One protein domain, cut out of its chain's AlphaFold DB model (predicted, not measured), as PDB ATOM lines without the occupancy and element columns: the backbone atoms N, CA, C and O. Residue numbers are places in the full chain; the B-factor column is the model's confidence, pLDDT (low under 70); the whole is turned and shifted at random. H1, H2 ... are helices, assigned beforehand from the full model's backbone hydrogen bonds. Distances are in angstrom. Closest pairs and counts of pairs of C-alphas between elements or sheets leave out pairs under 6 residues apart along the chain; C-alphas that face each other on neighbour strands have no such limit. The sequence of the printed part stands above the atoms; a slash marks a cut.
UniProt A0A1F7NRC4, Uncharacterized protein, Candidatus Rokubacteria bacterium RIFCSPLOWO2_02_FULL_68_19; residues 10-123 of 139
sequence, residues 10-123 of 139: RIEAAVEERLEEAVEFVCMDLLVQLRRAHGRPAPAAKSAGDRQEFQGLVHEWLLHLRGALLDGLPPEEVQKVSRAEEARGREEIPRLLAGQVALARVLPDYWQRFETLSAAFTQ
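This is residues 10 to 123 of the 139 residues of an uncharacterized protein of Candidatus Rokubacteria bacterium RIFCSPLOWO2_02_FULL_68_19 (UniProt A0A1F7NRC4). Two long helices, H1 and H2, cross near their middles as an X, and the short helical hairpin of H3 and H4 packs at one end of the elongated whole, with H4 against the first part of H1 and against H2, and H3 on the far side of H4. H5 runs nearly the same way as H1 and, like it, crosses H2 from the same side. The printed part has 114 residues with five named helices, H1 to H5 in order along the chain, and no named strand; the class is all helix, with the helix packing mostly crossed. It is compact, with a radius of gyration of the C-alphas of 14.9 A, and spans 47 by 27 by 22 A.

H1 is residues 10 to 37, 40.7 A from first to last C-alpha, beginning with C-alpha 10 at (-11.066, -2.511, 36.021). H2 is residues 48 to 70, 33.0 A long, with C-alpha 48 at (14.240, 1.799, 57.610). H3 is residues 75 to 88, 20.4 A. H4 is residues 92 to 106, 21.6 A. H5 is residues 110 to 123, 19.9 A, ending with C-alpha 123 at (23.401, -5.562, 34.705).

H4 is the hub, touching the four other helices. With H3 it forms a helical hairpin, at a steep tilt of 40 degrees, opposite ways; their closest C-alphas, of Glu 85 and Arg 95, are 4.7 A apart. H1 touches H4 with residues 12 to 20 alone, at a steep tilt of 61 degrees, closest at the C-alphas of Glu 16 and Val 101, 6.0 A. H2 and H4 touch, the closest C-alphas being those of His 59 and Ile 93, 6.2 A; they run the same way at a shallow tilt of 34.7 degrees, only just short of steep. H4 and H5 touch only at the corner by their link, and only just, with 3 pairs of C-alphas within 8 A; the closest are those of Ala 104 and Tyr 110, 5.3 A. H1, with residues 23 to 31 alone, touches residues 53 to 62 of H2 at a steep tilt of 61 degrees, opposite ways; the closest C-alphas, of Cys 27 and Val 58, are 5.8 A apart. H2 touches H5 with residues 61 to 69 alone, at a steep tilt of 54 degrees, closest at the C-alphas of Leu 65 and Leu 117, 6.9 A. H1 and H5 are close but not clearly touching, at a shallow tilt of 14 degrees, the same way; their closest C-alphas, of Leu 30 and Thr 122, are 5.9 A apart. H3 is apart from H1 and from H5. In H1, H2, H3, H4 and H5 every O i to N i+4 pair is within hydrogen-bond range.

The two C-alphas farthest apart, those of Gly 39 and Glu 76, are 46.7 A from each other. Residues 44 to 49, of which 48 and 49 belong to H2, stand free. No link is long: H1 to H2 is short, with 10 residues, and the other three are tight. The printed part has no cut, and no printed residue has a pLDDT under 70; the mean of the printed part is 94.9.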
ATOM      1  N   ARG A  10     -11.520  -1.222  35.477       86.12
ATOM      2  CA  ARG A  10     -11.066  -2.511  36.021       86.12
ATOM      3  C   ARG A  10      -9.818  -3.037  35.319       86.12
ATOM      4  O   ARG A  10      -8.962  -3.624  35.972       86.12
ATOM      5  N   ILE A  11      -9.729  -2.858  34.002       84.88
ATOM      6  CA  ILE A  11      -8.531  -3.222  33.236       84.88
ATOM      7  C   ILE A  11      -7.364  -2.333  33.658       84.88
ATOM      8  O   ILE A  11      -6.266  -2.837  33.854       84.88
ATOM      9  N   GLU A  12      -7.602  -1.035  33.833       86.38
ATOM     10  CA  GLU A  12      -6.571  -0.091  34.263       86.38
ATOM     11  C   GLU A  12      -6.008  -0.451  35.639       86.38
ATOM     12  O   GLU A  12      -4.797  -0.595  35.773       86.38
ATOM     13  N   ALA A  13      -6.882  -0.722  36.611       88.88
ATOM     14  CA  ALA A  13      -6.474  -1.164  37.942       88.88
ATOM     15  C   ALA A  13      -5.670  -2.475  37.906       88.88
ATOM     16  O   ALA A  13      -4.648  -2.587  38.572       88.88
ATOM     17  N   ALA A  14      -6.081  -3.450  37.085       90.38
ATOM     18  CA  ALA A  14      -5.349  -4.710  36.945       90.38
ATOM     19  C   ALA A  14      -3.966  -4.529  36.288       90.38
ATOM     20  O   ALA A  14      -3.025  -5.262  36.593       90.38
ATOM     21  N   VAL A  15      -3.829  -3.566  35.370       92.62
ATOM     22  CA  VAL A  15      -2.534  -3.218  34.765       92.62
ATOM     23  C   VAL A  15      -1.643  -2.503  35.777       92.62
ATOM     24  O   VAL A  15      -0.457  -2.821  35.840       92.62
ATOM     25  N   GLU A  16      -2.193  -1.576  36.565       94.31
ATOM     26  CA  GLU A  16      -1.470  -0.882  37.638       94.31
ATOM     27  C   GLU A  16      -0.950  -1.879  38.683       94.31
ATOM     28  O   GLU A  16       0.252  -1.917  38.922       94.31
ATOM     29  N   GLU A  17      -1.804  -2.768  39.198       94.94
ATOM     30  CA  GLU A  17      -1.425  -3.814  40.165       94.94
ATOM     31  C   GLU A  17      -0.296  -4.703  39.621       94.94
ATOM     32  O   GLU A  17       0.738  -4.894  40.262       94.94
ATOM     33  N   ARG A  18      -0.428  -5.178  38.376       96.25
ATOM     34  CA  ARG A  18       0.615  -5.986  37.734       96.25
ATOM     35  C   ARG A  18       1.932  -5.219  37.567       96.25
ATOM     36  O   ARG A  18       3.005  -5.819  37.639       96.25
ATOM     37  N   LEU A  19       1.868  -3.922  37.270       96.38
ATOM     38  CA  LEU A  19       3.052  -3.073  37.148       96.38
ATOM     39  C   LEU A  19       3.738  -2.876  38.495       96.38
ATOM     40  O   LEU A  19       4.962  -2.967  38.550       96.38
ATOM     41  N   GLU A  20       2.972  -2.641  39.556       97.00
ATOM     42  CA  GLU A  20       3.489  -2.518  40.918       97.00
ATOM     43  C   GLU A  20       4.241  -3.784  41.336       97.00
ATOM     44  O   GLU A  20       5.408  -3.696  41.723       97.00
ATOM     45  N   GLU A  21       3.637  -4.961  41.148       97.50
ATOM     46  CA  GLU A  21       4.275  -6.249  41.449       97.50
ATOM     47  C   GLU A  21       5.561  -6.467  40.639       97.50
ATOM     48  O   GLU A  21       6.594  -6.879  41.176       97.50
ATOM     49  N   ALA A  22       5.529  -6.176  39.334       97.75
ATOM     50  CA  ALA A  22       6.692  -6.346  38.467       97.75
ATOM     51  C   ALA A  22       7.840  -5.401  38.858       97.75
ATOM     52  O   ALA A  22       9.006  -5.805  38.882       97.75
ATOM     53  N   VAL A  23       7.523  -4.146  39.182       97.88
ATOM     54  CA  VAL A  23       8.495  -3.146  39.638       97.88
ATOM     55  C   VAL A  23       9.082  -3.538  40.990       97.88
ATOM     56  O   VAL A  23      10.301  -3.457  41.159       97.88
ATOM     57  N   GLU A  24       8.251  -3.999  41.929       97.38
ATOM     58  CA  GLU A  24       8.707  -4.500  43.224       97.38
ATOM     59  C   GLU A  24       9.681  -5.664  43.046       97.38
ATOM     60  O   GLU A  24      10.783  -5.630  43.601       97.38
ATOM     61  N   PHE A  25       9.323  -6.650  42.219       97.56
ATOM     62  CA  PHE A  25      10.164  -7.811  41.958       97.56
ATOM     63  C   PHE A  25      11.532  -7.412  41.390       97.56
ATOM     64  O   PHE A  25      12.566  -7.798  41.943       97.56
ATOM     65  N   VAL A  26      11.555  -6.594  40.330       97.81
ATOM     66  CA  VAL A  26      12.800  -6.142  39.685       97.81
ATOM     67  C   VAL A  26      13.684  -5.370  40.665       97.81
ATOM     68  O   VAL A  26      14.886  -5.628  40.761       97.81
ATOM     69  N   CYS A  27      13.108  -4.435  41.421       97.88
ATOM     70  CA  CYS A  27      13.883  -3.585  42.324       97.88
ATOM     71  C   CYS A  27      14.372  -4.343  43.564       97.88
ATOM     72  O   CYS A  27      15.472  -4.071  44.055       97.88
ATOM     73  N   MET A  28      13.595  -5.310  44.062       97.81
ATOM     74  CA  MET A  28      13.995  -6.151  45.188       97.81
ATOM     75  C   MET A  28      15.127  -7.101  44.790       97.81
ATOM     76  O   MET A  28      16.119  -7.210  45.514       97.81
ATOM     77  N   ASP A  29      15.018  -7.741  43.625       97.12
ATOM     78  CA  ASP A  29      16.079  -8.598  43.094       97.12
ATOM     79  C   ASP A  29      17.375  -7.800  42.878       97.12
ATOM     80  O   ASP A  29      18.439  -8.188  43.372       97.12
ATOM     81  N   LEU A  30      17.284  -6.611  42.268       97.06
ATOM     82  CA  LEU A  30      18.424  -5.707  42.118       97.06
ATOM     83  C   LEU A  30      19.058  -5.343  43.471       97.06
ATOM     84  O   LEU A  30      20.283  -5.407  43.613       97.06
ATOM     85  N   LEU A  31      18.260  -4.999  44.486       96.88
ATOM     86  CA  LEU A  31      18.770  -4.676  45.821       96.88
ATOM     87  C   LEU A  31      19.547  -5.848  46.434       96.88
ATOM     88  O   LEU A  31      20.637  -5.661  46.984       96.88
ATOM     89  N   VAL A  32      19.014  -7.066  46.322       96.56
ATOM     90  CA  VAL A  32      19.682  -8.286  46.792       96.56
ATOM     91  C   VAL A  32      21.006  -8.494  46.055       96.56
ATOM     92  O   VAL A  32      22.033  -8.739  46.698       96.56
ATOM     93  N   GLN A  33      21.014  -8.353  44.727       95.25
ATOM     94  CA  GLN A  33      22.220  -8.508  43.914       95.25
ATOM     95  C   GLN A  33      23.296  -7.473  44.265       95.25
ATOM     96  O   GLN A  33      24.459  -7.842  44.468       95.25
ATOM     97  N   LEU A  34      22.918  -6.199  44.412       94.94
ATOM     98  CA  LEU A  34      23.827  -5.132  44.831       94.94
ATOM     99  C   LEU A  34      24.434  -5.454  46.196       94.94
ATOM    100  O   LEU A  34      25.656  -5.499  46.350       94.94
ATOM    101  N   ARG A  35      23.607  -5.765  47.196       94.62
ATOM    102  CA  ARG A  35      24.092  -6.069  48.550       94.62
ATOM    103  C   ARG A  35      25.029  -7.269  48.565       94.62
ATOM    104  O   ARG A  35      26.098  -7.184  49.173       94.62
ATOM    105  N   ARG A  36      24.705  -8.327  47.818       93.62
ATOM    106  CA  ARG A  36      25.586  -9.487  47.638       93.62
ATOM    107  C   ARG A  36      26.927  -9.095  47.014       93.62
ATOM    108  O   ARG A  36      27.967  -9.509  47.524       93.62
ATOM    109  N   ALA A  37      26.930  -8.270  45.966       91.62
ATOM    110  CA  ALA A  37      28.157  -7.781  45.328       91.62
ATOM    111  C   ALA A  37      29.045  -6.959  46.289       91.62
ATOM    112  O   ALA A  37      30.274  -6.944  46.151       91.62
ATOM    113  N   HIS A  38      28.430  -6.329  47.294       90.44
ATOM    114  CA  HIS A  38      29.094  -5.583  48.363       90.44
ATOM    115  C   HIS A  38      29.399  -6.403  49.630       90.44
ATOM    116  O   HIS A  38      29.960  -5.851  50.574       90.44
ATOM    117  N   GLY A  39      29.058  -7.695  49.678       92.88
ATOM    118  CA  GLY A  39      29.224  -8.527  50.878       92.88
ATOM    119  C   GLY A  39      28.332  -8.106  52.055       92.88
ATOM    120  O   GLY A  39      28.648  -8.412  53.202       92.88
ATOM    121  N   ARG A  40      27.240  -7.381  51.784       94.06
ATOM    122  CA  ARG A  40      26.220  -6.989  52.769       94.06
ATOM    123  C   ARG A  40      25.181  -8.116  52.912       94.06
ATOM    124  O   ARG A  40      24.931  -8.829  51.939       94.06
ATOM    125  N   PRO A  41      24.546  -8.275  54.090       92.56
ATOM    126  CA  PRO A  41      23.446  -9.224  54.266       92.56
ATOM    127  C   PRO A  41      22.239  -8.841  53.400       92.56
ATOM    128  O   PRO A  41      22.128  -7.691  52.971       92.56
ATOM    129  N   ALA A  42      21.317  -9.783  53.190       92.69
ATOM    130  CA  ALA A  42      20.042  -9.531  52.516       92.69
ATOM    131  C   ALA A  42      19.261  -8.370  53.182       92.69
ATOM    132  O   ALA A  42      19.454  -8.114  54.377       92.69
ATOM    133  N   PRO A  43      18.418  -7.642  52.425       94.31
ATOM    134  CA  PRO A  43      17.613  -6.564  52.983       94.31
ATOM    135  C   PRO A  43      16.613  -7.105  54.013       94.31
ATOM    136  O   PRO A  43      16.042  -8.183  53.850       94.31
ATOM    137  N   ALA A  44      16.398  -6.349  55.084       92.94
ATOM    138  CA  ALA A  44      15.452  -6.676  56.139       92.94
ATOM    139  C   ALA A  44      14.238  -5.745  56.066       92.94
ATOM    140  O   ALA A  44      14.376  -4.532  56.202       92.94
ATOM    141  N   ALA A  45      13.027  -6.303  55.977       86.62
ATOM    142  CA  ALA A  45      11.787  -5.523  55.863       86.62
ATOM    143  C   ALA A  45      11.590  -4.495  56.997       86.62
ATOM    144  O   ALA A  45      11.012  -3.426  56.801       86.62
ATOM    145  N   LYS A  46      12.106  -4.791  58.199       92.19
ATOM    146  CA  LYS A  46      12.029  -3.897  59.366       92.19
ATOM    147  C   LYS A  46      13.072  -2.772  59.345       92.19
ATOM    148  O   LYS A  46      12.870  -1.775  60.037       92.19
ATOM    149  N   SER A  47      14.119  -2.865  58.526       95.12
ATOM    150  CA  SER A  47      15.155  -1.835  58.393       95.12
ATOM    151  C   SER A  47      14.629  -0.622  57.625       95.12
ATOM    152  O   SER A  47      14.262  -0.721  56.458       95.12
ATOM    153  N   ALA A  48      14.613   0.548  58.271       95.06
ATOM    154  CA  ALA A  48      14.240   1.799  57.610       95.06
ATOM    155  C   ALA A  48      15.215   2.173  56.483       95.06
ATOM    156  O   ALA A  48      14.779   2.647  55.440       95.06
ATOM    157  N   GLY A  49      16.509   1.893  56.669       94.81
ATOM    158  CA  GLY A  49      17.525   2.138  55.645       94.81
ATOM    159  C   GLY A  49      17.331   1.262  54.409       94.81
ATOM    160  O   GLY A  49      17.423   1.762  53.295       94.81
ATOM    161  N   ASP A  50      16.982  -0.016  54.590       95.56
ATOM    162  CA  ASP A  50      16.758  -0.919  53.452       95.56
ATOM    163  C   ASP A  50      15.481  -0.538  52.688       95.56
ATOM    164  O   ASP A  50      15.465  -0.598  51.461       95.56
ATOM    165  N   ARG A  51      14.434  -0.077  53.392       95.50
ATOM    166  CA  ARG A  51      13.224   0.464  52.751       95.50
ATOM    167  C   ARG A  51      13.521   1.723  51.939       95.50
ATOM    168  O   ARG A  51      13.021   1.849  50.827       95.50
ATOM    169  N   GLN A  52      14.342   2.630  52.467       96.44
ATOM    170  CA  GLN A  52      14.744   3.837  51.746       96.44
ATOM    171  C   GLN A  52      15.607   3.504  50.517       96.44
ATOM    172  O   GLN A  52      15.396   4.077  49.452       96.44
ATOM    173  N   GLU A  53      16.545   2.559  50.644       96.19
ATOM    174  CA  GLU A  53      17.379   2.072  49.533       96.19
ATOM    175  C   GLU A  53      16.503   1.451  48.429       96.19
ATOM    176  O   GLU A  53      16.658   1.785  47.256       96.19
ATOM    177  N   PHE A  54      15.521   0.626  48.806       96.62
ATOM    178  CA  PHE A  54      14.543   0.051  47.882       96.62
ATOM    179  C   PHE A  54      13.699   1.120  47.171       96.62
ATOM    180  O   PHE A  54      13.598   1.098  45.948       96.62
ATOM    181  N   GLN A  55      13.136   2.087  47.903       96.12
ATOM    182  CA  GLN A  55      12.349   3.175  47.306       96.12
ATOM    183  C   GLN A  55      13.176   4.023  46.329       96.12
ATOM    184  O   GLN A  55      12.670   4.414  45.278       96.12
ATOM    185  N   GLY A  56      14.455   4.259  46.640       97.00
ATOM    186  CA  GLY A  56      15.387   4.916  45.724       97.00
ATOM    187  C   GLY A  56      15.569   4.136  44.421       97.00
ATOM    188  O   GLY A  56      15.476   4.719  43.344       97.00
ATOM    189  N   LEU A  57      15.746   2.811  44.504       97.19
ATOM    190  CA  LEU A  57      15.852   1.949  43.322       97.19
ATOM    191  C   LEU A  57      14.567   1.944  42.487       97.19
ATOM    192  O   LEU A  57      14.658   2.039  41.266       97.19
ATOM    193  N   VAL A  58      13.393   1.890  43.126       97.94
ATOM    194  CA  VAL A  58      12.091   1.975  42.440       97.94
ATOM    195  C   VAL A  58      11.976   3.280  41.658       97.94
ATOM    196  O   VAL A  58      11.652   3.260  40.471       97.94
ATOM    197  N   HIS A  59      12.287   4.409  42.292       97.62
ATOM    198  CA  HIS A  59      12.241   5.711  41.635       97.62
ATOM    199  C   HIS A  59      13.212   5.794  40.445       97.62
ATOM    200  O   HIS A  59      12.820   6.181  39.343       97.62
ATOM    201  N   GLU A  60      14.469   5.383  40.636       97.62
ATOM    202  CA  GLU A  60      15.485   5.395  39.579       97.62
ATOM    203  C   GLU A  60      15.121   4.478  38.402       97.62
ATOM    204  O   GLU A  60      15.323   4.851  37.244       97.62
ATOM    205  N   TRP A  61      14.572   3.295  38.687       98.00
ATOM    206  CA  TRP A  61      14.122   2.347  37.673       98.00
ATOM    207  C   TRP A  61      12.941   2.898  36.869       98.00
ATOM    208  O   TRP A  61      12.998   2.918  35.640       98.00
ATOM    209  N   LEU A  62      11.907   3.417  37.537       97.88
ATOM    210  CA  LEU A  62      10.736   3.994  36.873       97.88
ATOM    211  C   LEU A  62      11.101   5.197  35.992       97.88
ATOM    212  O   LEU A  62      10.568   5.332  34.888       97.88
ATOM    213  N   LEU A  63      12.035   6.047  36.434       97.06
ATOM    214  CA  LEU A  63      12.552   7.149  35.619       97.06
ATOM    215  C   LEU A  63      13.310   6.656  34.384       97.06
ATOM    216  O   LEU A  63      13.096   7.179  33.288       97.06
ATOM    217  N   HIS A  64      14.183   5.659  34.548       97.31
ATOM    218  CA  HIS A  64      14.924   5.068  33.436       97.31
ATOM    219  C   HIS A  64      13.979   4.435  32.407       97.31
ATOM    220  O   HIS A  64      14.077   4.731  31.215       97.31
ATOM    221  N   LEU A  65      13.031   3.624  32.879       97.38
ATOM    222  CA  LEU A  65      12.025   2.961  32.057       97.38
ATOM    223  C   LEU A  65      11.183   3.980  31.284       97.38
ATOM    224  O   LEU A  65      11.053   3.879  30.067       97.38
ATOM    225  N   ARG A  66      10.674   5.013  31.968       96.12
ATOM    226  CA  ARG A  66       9.936   6.114  31.338       96.12
ATOM    227  C   ARG A  66      10.752   6.782  30.235       96.12
ATOM    228  O   ARG A  66      10.245   6.957  29.134       96.12
ATOM    229  N   GLY A  67      11.993   7.171  30.523       96.25
ATOM    230  CA  GLY A  67      12.850   7.843  29.545       96.25
ATOM    231  C   GLY A  67      13.086   6.994  28.298       96.25
ATOM    232  O   GLY A  67      12.938   7.490  27.186       96.25
ATOM    233  N   ALA A  68      13.379   5.706  28.485       96.56
ATOM    234  CA  ALA A  68      13.629   4.775  27.390       96.56
ATOM    235  C   ALA A  68      12.376   4.480  26.547       96.56
ATOM    236  O   ALA A  68      12.482   4.318  25.337       96.56
ATOM    237  N   LEU A  69      11.195   4.404  27.167       95.94
ATOM    238  CA  LEU A  69       9.947   4.101  26.458       95.94
ATOM    239  C   LEU A  69       9.316   5.317  25.776       95.94
ATOM    240  O   LEU A  69       8.573   5.143  24.814       95.94
ATOM    241  N   LEU A  70       9.593   6.528  26.265       95.19
ATOM    242  CA  LEU A  70       9.179   7.762  25.595       95.19
ATOM    243  C   LEU A  70      10.024   8.070  24.358       95.19
ATOM    244  O   LEU A  70       9.555   8.791  23.476       95.19
ATOM    245  N   ASP A  71      11.246   7.544  24.283       93.56
ATOM    246  CA  ASP A  71      12.105   7.751  23.125       93.56
ATOM    247  C   ASP A  71      11.484   7.131  21.863       93.56
ATOM    248  O   ASP A  71      11.043   5.980  21.847       93.56
ATOM    249  N   GLY A  72      11.399   7.929  20.800       86.38
ATOM    250  CA  GLY A  72      10.772   7.531  19.539       86.38
ATOM    251  C   GLY A  72       9.238   7.453  19.539       86.38
ATOM    252  O   GLY A  72       8.673   7.086  18.506       86.38
ATOM    253  N   LEU A  73       8.544   7.809  20.631       93.19
ATOM    254  CA  LEU A  73       7.080   7.914  20.610       93.19
ATOM    255  C   LEU A  73       6.604   9.185  19.883       93.19
ATOM    256  O   LEU A  73       7.208  10.253  20.030       93.19
ATOM    257  N   PRO A  74       5.481   9.116  19.141       94.88
ATOM    258  CA  PRO A  74       4.843  10.301  18.582       94.88
ATOM    259  C   PRO A  74       4.473  11.322  19.676       94.88
ATOM    260  O   PRO A  74       4.047  10.919  20.765       94.88
ATOM    261  N   PRO A  75       4.540  12.641  19.402       94.75
ATOM    262  CA  PRO A  75       4.256  13.678  20.400       94.75
ATOM    263  C   PRO A  75       2.874  13.562  21.058       94.75
ATOM    264  O   PRO A  75       2.704  13.885  22.231       94.75
ATOM    265  N   GLU A  76       1.880  13.079  20.313       94.38
ATOM    266  CA  GLU A  76       0.521  12.854  20.811       94.38
ATOM    267  C   GLU A  76       0.453  11.773  21.899       94.38
ATOM    268  O   GLU A  76      -0.271  11.939  22.882       94.38
ATOM    269  N   GLU A  77       1.246  10.706  21.779       94.62
ATOM    270  CA  GLU A  77       1.329   9.643  22.782       94.62
ATOM    271  C   GLU A  77       2.117  10.117  24.007       94.62
ATOM    272  O   GLU A  77       1.676   9.926  25.141       94.62
ATOM    273  N   VAL A  78       3.213  10.857  23.795       96.25
ATOM    274  CA  VAL A  78       3.970  11.508  24.881       96.25
ATOM    275  C   VAL A  78       3.069  12.439  25.701       96.25
ATOM    276  O   VAL A  78       3.136  12.468  26.936       96.25
ATOM    277  N   GLN A  79       2.175  13.178  25.038       95.56
ATOM    278  CA  GLN A  79       1.230  14.065  25.709       95.56
ATOM    279  C   GLN A  79       0.189  13.297  26.535       95.56
ATOM    280  O   GLN A  79      -0.190  13.769  27.611       95.56
ATOM    281  N   LYS A  80      -0.277  12.130  26.071       93.88
ATOM    282  CA  LYS A  80      -1.198  11.272  26.839       93.88
ATOM    283  C   LYS A  80      -0.533  10.731  28.103       93.88
ATOM    284  O   LYS A  80      -1.140  10.810  29.167       93.88
ATOM    285  N   VAL A  81       0.712  10.264  28.001       95.50
ATOM    286  CA  VAL A  81       1.502   9.814  29.161       95.50
ATOM    287  C   VAL A  81       1.671  10.954  30.165       95.50
ATOM    288  O   VAL A  81       1.379  10.786  31.345       95.50
ATOM    289  N   SER A  82       2.038  12.147  29.691       95.12
ATOM    290  CA  SER A  82       2.211  13.324  30.555       95.12
ATOM    291  C   SER A  82       0.917  13.709  31.283       95.12
ATOM    292  O   SER A  82       0.943  14.007  32.472       95.12
ATOM    293  N   ARG A  83      -0.239  13.631  30.610       95.50
ATOM    294  CA  ARG A  83      -1.544  13.887  31.245       95.50
ATOM    295  C   ARG A  83      -1.906  12.844  32.302       95.50
ATOM    296  O   ARG A  83      -2.472  13.208  33.327       95.50
ATOM    297  N   ALA A  84      -1.598  11.568  32.060       94.56
ATOM    298  CA  ALA A  84      -1.823  10.506  33.042       94.56
ATOM    299  C   ALA A  84      -0.977  10.732  34.305       94.56
ATOM    300  O   ALA A  84      -1.480  10.614  35.421       94.56
ATOM    301  N   GLU A  85       0.280  11.143  34.130       95.31
ATOM    302  CA  GLU A  85       1.160  11.538  35.232       95.31
ATOM    303  C   GLU A  85       0.580  12.732  36.010       95.31
ATOM    304  O   GLU A  85       0.412  12.667  37.227       95.31
ATOM    305  N   GLU A  86       0.226  13.817  35.320       94.25
ATOM    306  CA  GLU A  86      -0.335  15.023  35.944       94.25
ATOM    307  C   GLU A  86      -1.617  14.737  36.739       94.25
ATOM    308  O   GLU A  86      -1.799  15.279  37.833       94.25
ATOM    309  N   ALA A  87      -2.481  13.852  36.232       93.19
ATOM    310  CA  ALA A  87      -3.734  13.482  36.884       93.19
ATOM    311  C   ALA A  87      -3.533  12.746  38.220       93.19
ATOM    312  O   ALA A  87      -4.388  12.838  39.103       93.19
ATOM    313  N   ARG A  88      -2.414  12.032  38.395       92.00
ATOM    314  CA  ARG A  88      -2.135  11.255  39.614       92.00
ATOM    315  C   ARG A  88      -1.649  12.118  40.782       92.00
ATOM    316  O   ARG A  88      -1.766  11.701  41.932       92.00
ATOM    317  N   GLY A  89      -1.158  13.330  40.513       89.31
ATOM    318  CA  GLY A  89      -0.766  14.308  41.530       89.31
ATOM    319  C   GLY A  89       0.747  14.460  41.716       89.31
ATOM    320  O   GLY A  89       1.526  14.326  40.776       89.31
ATOM    321  N   ARG A  90       1.170  14.837  42.934       88.88
ATOM    322  CA  ARG A  90       2.550  15.286  43.218       88.88
ATOM    323  C   ARG A  90       3.500  14.187  43.690       88.88
ATOM    324  O   ARG A  90       4.708  14.399  43.664       88.88
ATOM    325  N   GLU A  91       2.977  13.055  44.148       92.75
ATOM    326  CA  GLU A  91       3.807  11.949  44.624       92.75
ATOM    327  C   GLU A  91       4.517  11.278  43.445       92.75
ATOM    328  O   GLU A  91       3.876  10.855  42.485       92.75
ATOM    329  N   GLU A  92       5.847  11.195  43.505       93.25
ATOM    330  CA  GLU A  92       6.664  10.812  42.348       93.25
ATOM    331  C   GLU A  92       6.418   9.376  41.881       93.25
ATOM    332  O   GLU A  92       6.212   9.163  40.689       93.25
ATOM    333  N   ILE A  93       6.410   8.397  42.793       94.38
ATOM    334  CA  ILE A  93       6.237   6.982  42.428       94.38
ATOM    335  C   ILE A  93       4.841   6.723  41.833       94.38
ATOM    336  O   ILE A  93       4.791   6.234  40.703       94.38
ATOM    337  N   PRO A  94       3.721   7.094  42.492       94.50
ATOM    338  CA  PRO A  94       2.392   6.940  41.900       94.50
ATOM    339  C   PRO A  94       2.269   7.645  40.549       94.50
ATOM    340  O   PRO A  94       1.724   7.084  39.601       94.50
ATOM    341  N   ARG A  95       2.829   8.856  40.428       96.00
ATOM    342  CA  ARG A  95       2.855   9.603  39.168       96.00
ATOM    343  C   ARG A  95       3.560   8.825  38.062       96.00
ATOM    344  O   ARG A  95       3.001   8.681  36.980       96.00
ATOM    345  N   LEU A  96       4.759   8.309  38.321       96.44
ATOM    346  CA  LEU A  96       5.514   7.531  37.338       96.44
ATOM    347  C   LEU A  96       4.805   6.221  36.971       96.44
ATOM    348  O   LEU A  96       4.819   5.853  35.797       96.44
ATOM    349  N   LEU A  97       4.156   5.549  37.929       96.38
ATOM    350  CA  LEU A  97       3.347   4.353  37.669       96.38
ATOM    351  C   LEU A  97       2.168   4.654  36.741       96.38
ATOM    352  O   LEU A  97       1.970   3.926  35.771       96.38
ATOM    353  N   ALA A  98       1.456   5.766  36.944       95.75
ATOM    354  CA  ALA A  98       0.391   6.191  36.033       95.75
ATOM    355  C   ALA A  98       0.912   6.420  34.600       95.75
ATOM    356  O   ALA A  98       0.267   6.032  33.623       95.75
ATOM    357  N   GLY A  99       2.120   6.978  34.463       96.50
ATOM    358  CA  GLY A  99       2.807   7.082  33.174       96.50
ATOM    359  C   GLY A  99       3.098   5.713  32.540       96.50
ATOM    360  O   GLY A  99       2.866   5.530  31.344       96.50
ATOM    361  N   GLN A 100       3.531   4.725  33.332       97.12
ATOM    362  CA  GLN A 100       3.750   3.353  32.854       97.12
ATOM    363  C   GLN A 100       2.455   2.652  32.438       97.12
ATOM    364  O   GLN A 100       2.435   1.978  31.411       97.12
ATOM    365  N   VAL A 101       1.357   2.850  33.172       96.25
ATOM    366  CA  VAL A 101       0.031   2.339  32.791       96.25
ATOM    367  C   VAL A 101      -0.389   2.911  31.434       96.25
ATOM    368  O   VAL A 101      -0.839   2.169  30.559       96.25
ATOM    369  N   ALA A 102      -0.193   4.215  31.213       95.38
ATOM    370  CA  ALA A 102      -0.468   4.843  29.923       95.38
ATOM    371  C   ALA A 102       0.410   4.264  28.798       95.38
ATOM    372  O   ALA A 102      -0.108   3.937  27.730       95.38
ATOM    373  N   LEU A 103       1.709   4.069  29.049       96.12
ATOM    374  CA  LEU A 103       2.642   3.451  28.099       96.12
ATOM    375  C   LEU A 103       2.249   2.009  27.753       96.12
ATOM    376  O   LEU A 103       2.226   1.647  26.578       96.12
ATOM    377  N   ALA A 104       1.867   1.205  28.745       95.44
ATOM    378  CA  ALA A 104       1.440  -0.180  28.555       95.44
ATOM    379  C   ALA A 104       0.178  -0.315  27.689       95.44
ATOM    380  O   ALA A 104      -0.048  -1.357  27.077       95.44
ATOM    381  N   ARG A 105      -0.644   0.739  27.609       91.25
ATOM    382  CA  ARG A 105      -1.844   0.770  26.762       91.25
ATOM    383  C   ARG A 105      -1.553   1.106  25.303       91.25
ATOM    384  O   ARG A 105      -2.350   0.742  24.443       91.25
ATOM    385  N   VAL A 106      -0.469   1.830  25.032       91.50
ATOM    386  CA  VAL A 106      -0.150   2.341  23.686       91.50
ATOM    387  C   VAL A 106       0.965   1.543  23.015       91.50
ATOM    388  O   VAL A 106       1.029   1.494  21.789       91.50
ATOM    389  N   LEU A 107       1.814   0.878  23.803       94.06
ATOM    390  CA  LEU A 107       2.897   0.028  23.320       94.06
ATOM    391  C   LEU A 107       2.484  -1.456  23.358       94.06
ATOM    392  O   LEU A 107       2.384  -2.030  24.444       94.06
ATOM    393  N   PRO A 108       2.295  -2.120  22.204       92.50
ATOM    394  CA  PRO A 108       1.924  -3.538  22.167       92.50
ATOM    395  C   PRO A 108       3.042  -4.459  22.677       92.50
ATOM    396  O   PRO A 108       2.775  -5.552  23.168       92.50
ATOM    397  N   ASP A 109       4.294  -4.015  22.584       95.75
ATOM    398  CA  ASP A 109       5.501  -4.712  23.026       95.75
ATOM    399  C   ASP A 109       6.006  -4.218  24.396       95.75
ATOM    400  O   ASP A 109       7.147  -4.493  24.773       95.75
ATOM    401  N   TYR A 110       5.160  -3.517  25.165       96.88
ATOM    402  CA  TYR A 110       5.519  -2.922  26.457       96.88
ATOM    403  C   TYR A 110       6.238  -3.904  27.390       96.88
ATOM    404  O   TYR A 110       7.332  -3.611  27.867       96.88
ATOM    405  N   TRP A 111       5.661  -5.087  27.623       97.19
ATOM    406  CA  TRP A 111       6.222  -6.065  28.563       97.19
ATOM    407  C   TRP A 111       7.569  -6.624  28.102       97.19
ATOM    408  O   TRP A 111       8.482  -6.771  28.909       97.19
ATOM    409  N   GLN A 112       7.742  -6.842  26.799       97.56
ATOM    410  CA  GLN A 112       9.024  -7.279  26.248       97.56
ATOM    411  C   GLN A 112      10.107  -6.204  26.432       97.56
ATOM    412  O   GLN A 112      11.250  -6.513  26.791       97.56
ATOM    413  N   ARG A 113       9.761  -4.924  26.221       97.81
ATOM    414  CA  ARG A 113      10.679  -3.805  26.478       97.81
ATOM    415  C   ARG A 113      10.983  -3.660  27.964       97.81
ATOM    416  O   ARG A 113      12.143  -3.462  28.309       97.81
ATOM    417  N   PHE A 114       9.978  -3.805  28.827       98.06
ATOM    418  CA  PHE A 114      10.135  -3.790  30.280       98.06
ATOM    419  C   PHE A 114      11.169  -4.827  30.728       98.06
ATOM    420  O   PHE A 114      12.120  -4.479  31.424       98.06
ATOM    421  N   GLU A 115      11.033  -6.078  30.288       97.88
ATOM    422  CA  GLU A 115      11.962  -7.162  30.630       97.88
ATOM    423  C   GLU A 115      13.380  -6.884  30.112       97.88
ATOM    424  O   GLU A 115      14.358  -7.003  30.854       97.88
ATOM    425  N   THR A 116      13.494  -6.439  28.856       98.06
ATOM    426  CA  THR A 116      14.782  -6.115  28.224       98.06
ATOM    427  C   THR A 116      15.504  -4.989  28.965       98.06
ATOM    428  O   THR A 116      16.689  -5.105  29.294       98.06
ATOM    429  N   LEU A 117      14.788  -3.904  29.267       97.69
ATOM    430  CA  LEU A 117      15.319  -2.763  30.006       97.69
ATOM    431  C   LEU A 117      15.645  -3.150  31.455       97.69
ATOM    432  O   LEU A 117      16.658  -2.693  31.976       97.69
ATOM    433  N   SER A 118      14.857  -4.032  32.083       97.19
ATOM    434  CA  SER A 118      15.098  -4.508  33.455       97.19
ATOM    435  C   SER A 118      16.417  -5.270  33.537       97.19
ATOM    436  O   SER A 118      17.241  -5.012  34.417       97.19
ATOM    437  N   ALA A 119      16.656  -6.180  32.588       96.56
ATOM    438  CA  ALA A 119      17.902  -6.931  32.504       96.56
ATOM    439  C   ALA A 119      19.107  -6.000  32.279       96.56
ATOM    440  O   ALA A 119      20.111  -6.105  32.991       96.56
ATOM    441  N   ALA A 120      18.995  -5.055  31.338       96.38
ATOM    442  CA  ALA A 120      20.057  -4.099  31.033       96.38
ATOM    443  C   ALA A 120      20.369  -3.169  32.220       96.38
ATOM    444  O   ALA A 120      21.537  -2.972  32.568       96.38
ATOM    445  N   PHE A 121      19.340  -2.637  32.880       95.69
ATOM    446  CA  PHE A 121      19.481  -1.758  34.039       95.69
ATOM    447  C   PHE A 121      20.130  -2.480  35.221       95.69
ATOM    448  O   PHE A 121      21.095  -1.976  35.804       95.69
ATOM    449  N   THR A 122      19.668  -3.694  35.530       94.75
ATOM    450  CA  THR A 122      20.239  -4.521  36.598       94.75
ATOM    451  C   THR A 122      21.701  -4.854  36.323       94.75
ATOM    452  O   THR A 122      22.559  -4.662  37.190       94.75
ATOM    453  N   GLN A 123      22.024  -5.274  35.097       93.69
ATOM    454  CA  GLN A 123      23.401  -5.562  34.705       93.69
ATOM    455  C   GLN A 123      24.298  -4.325  34.844       93.69
ATOM    456  O   GLN A 123      25.374  -4.415  35.440       93.69
TER     457      GLN A 123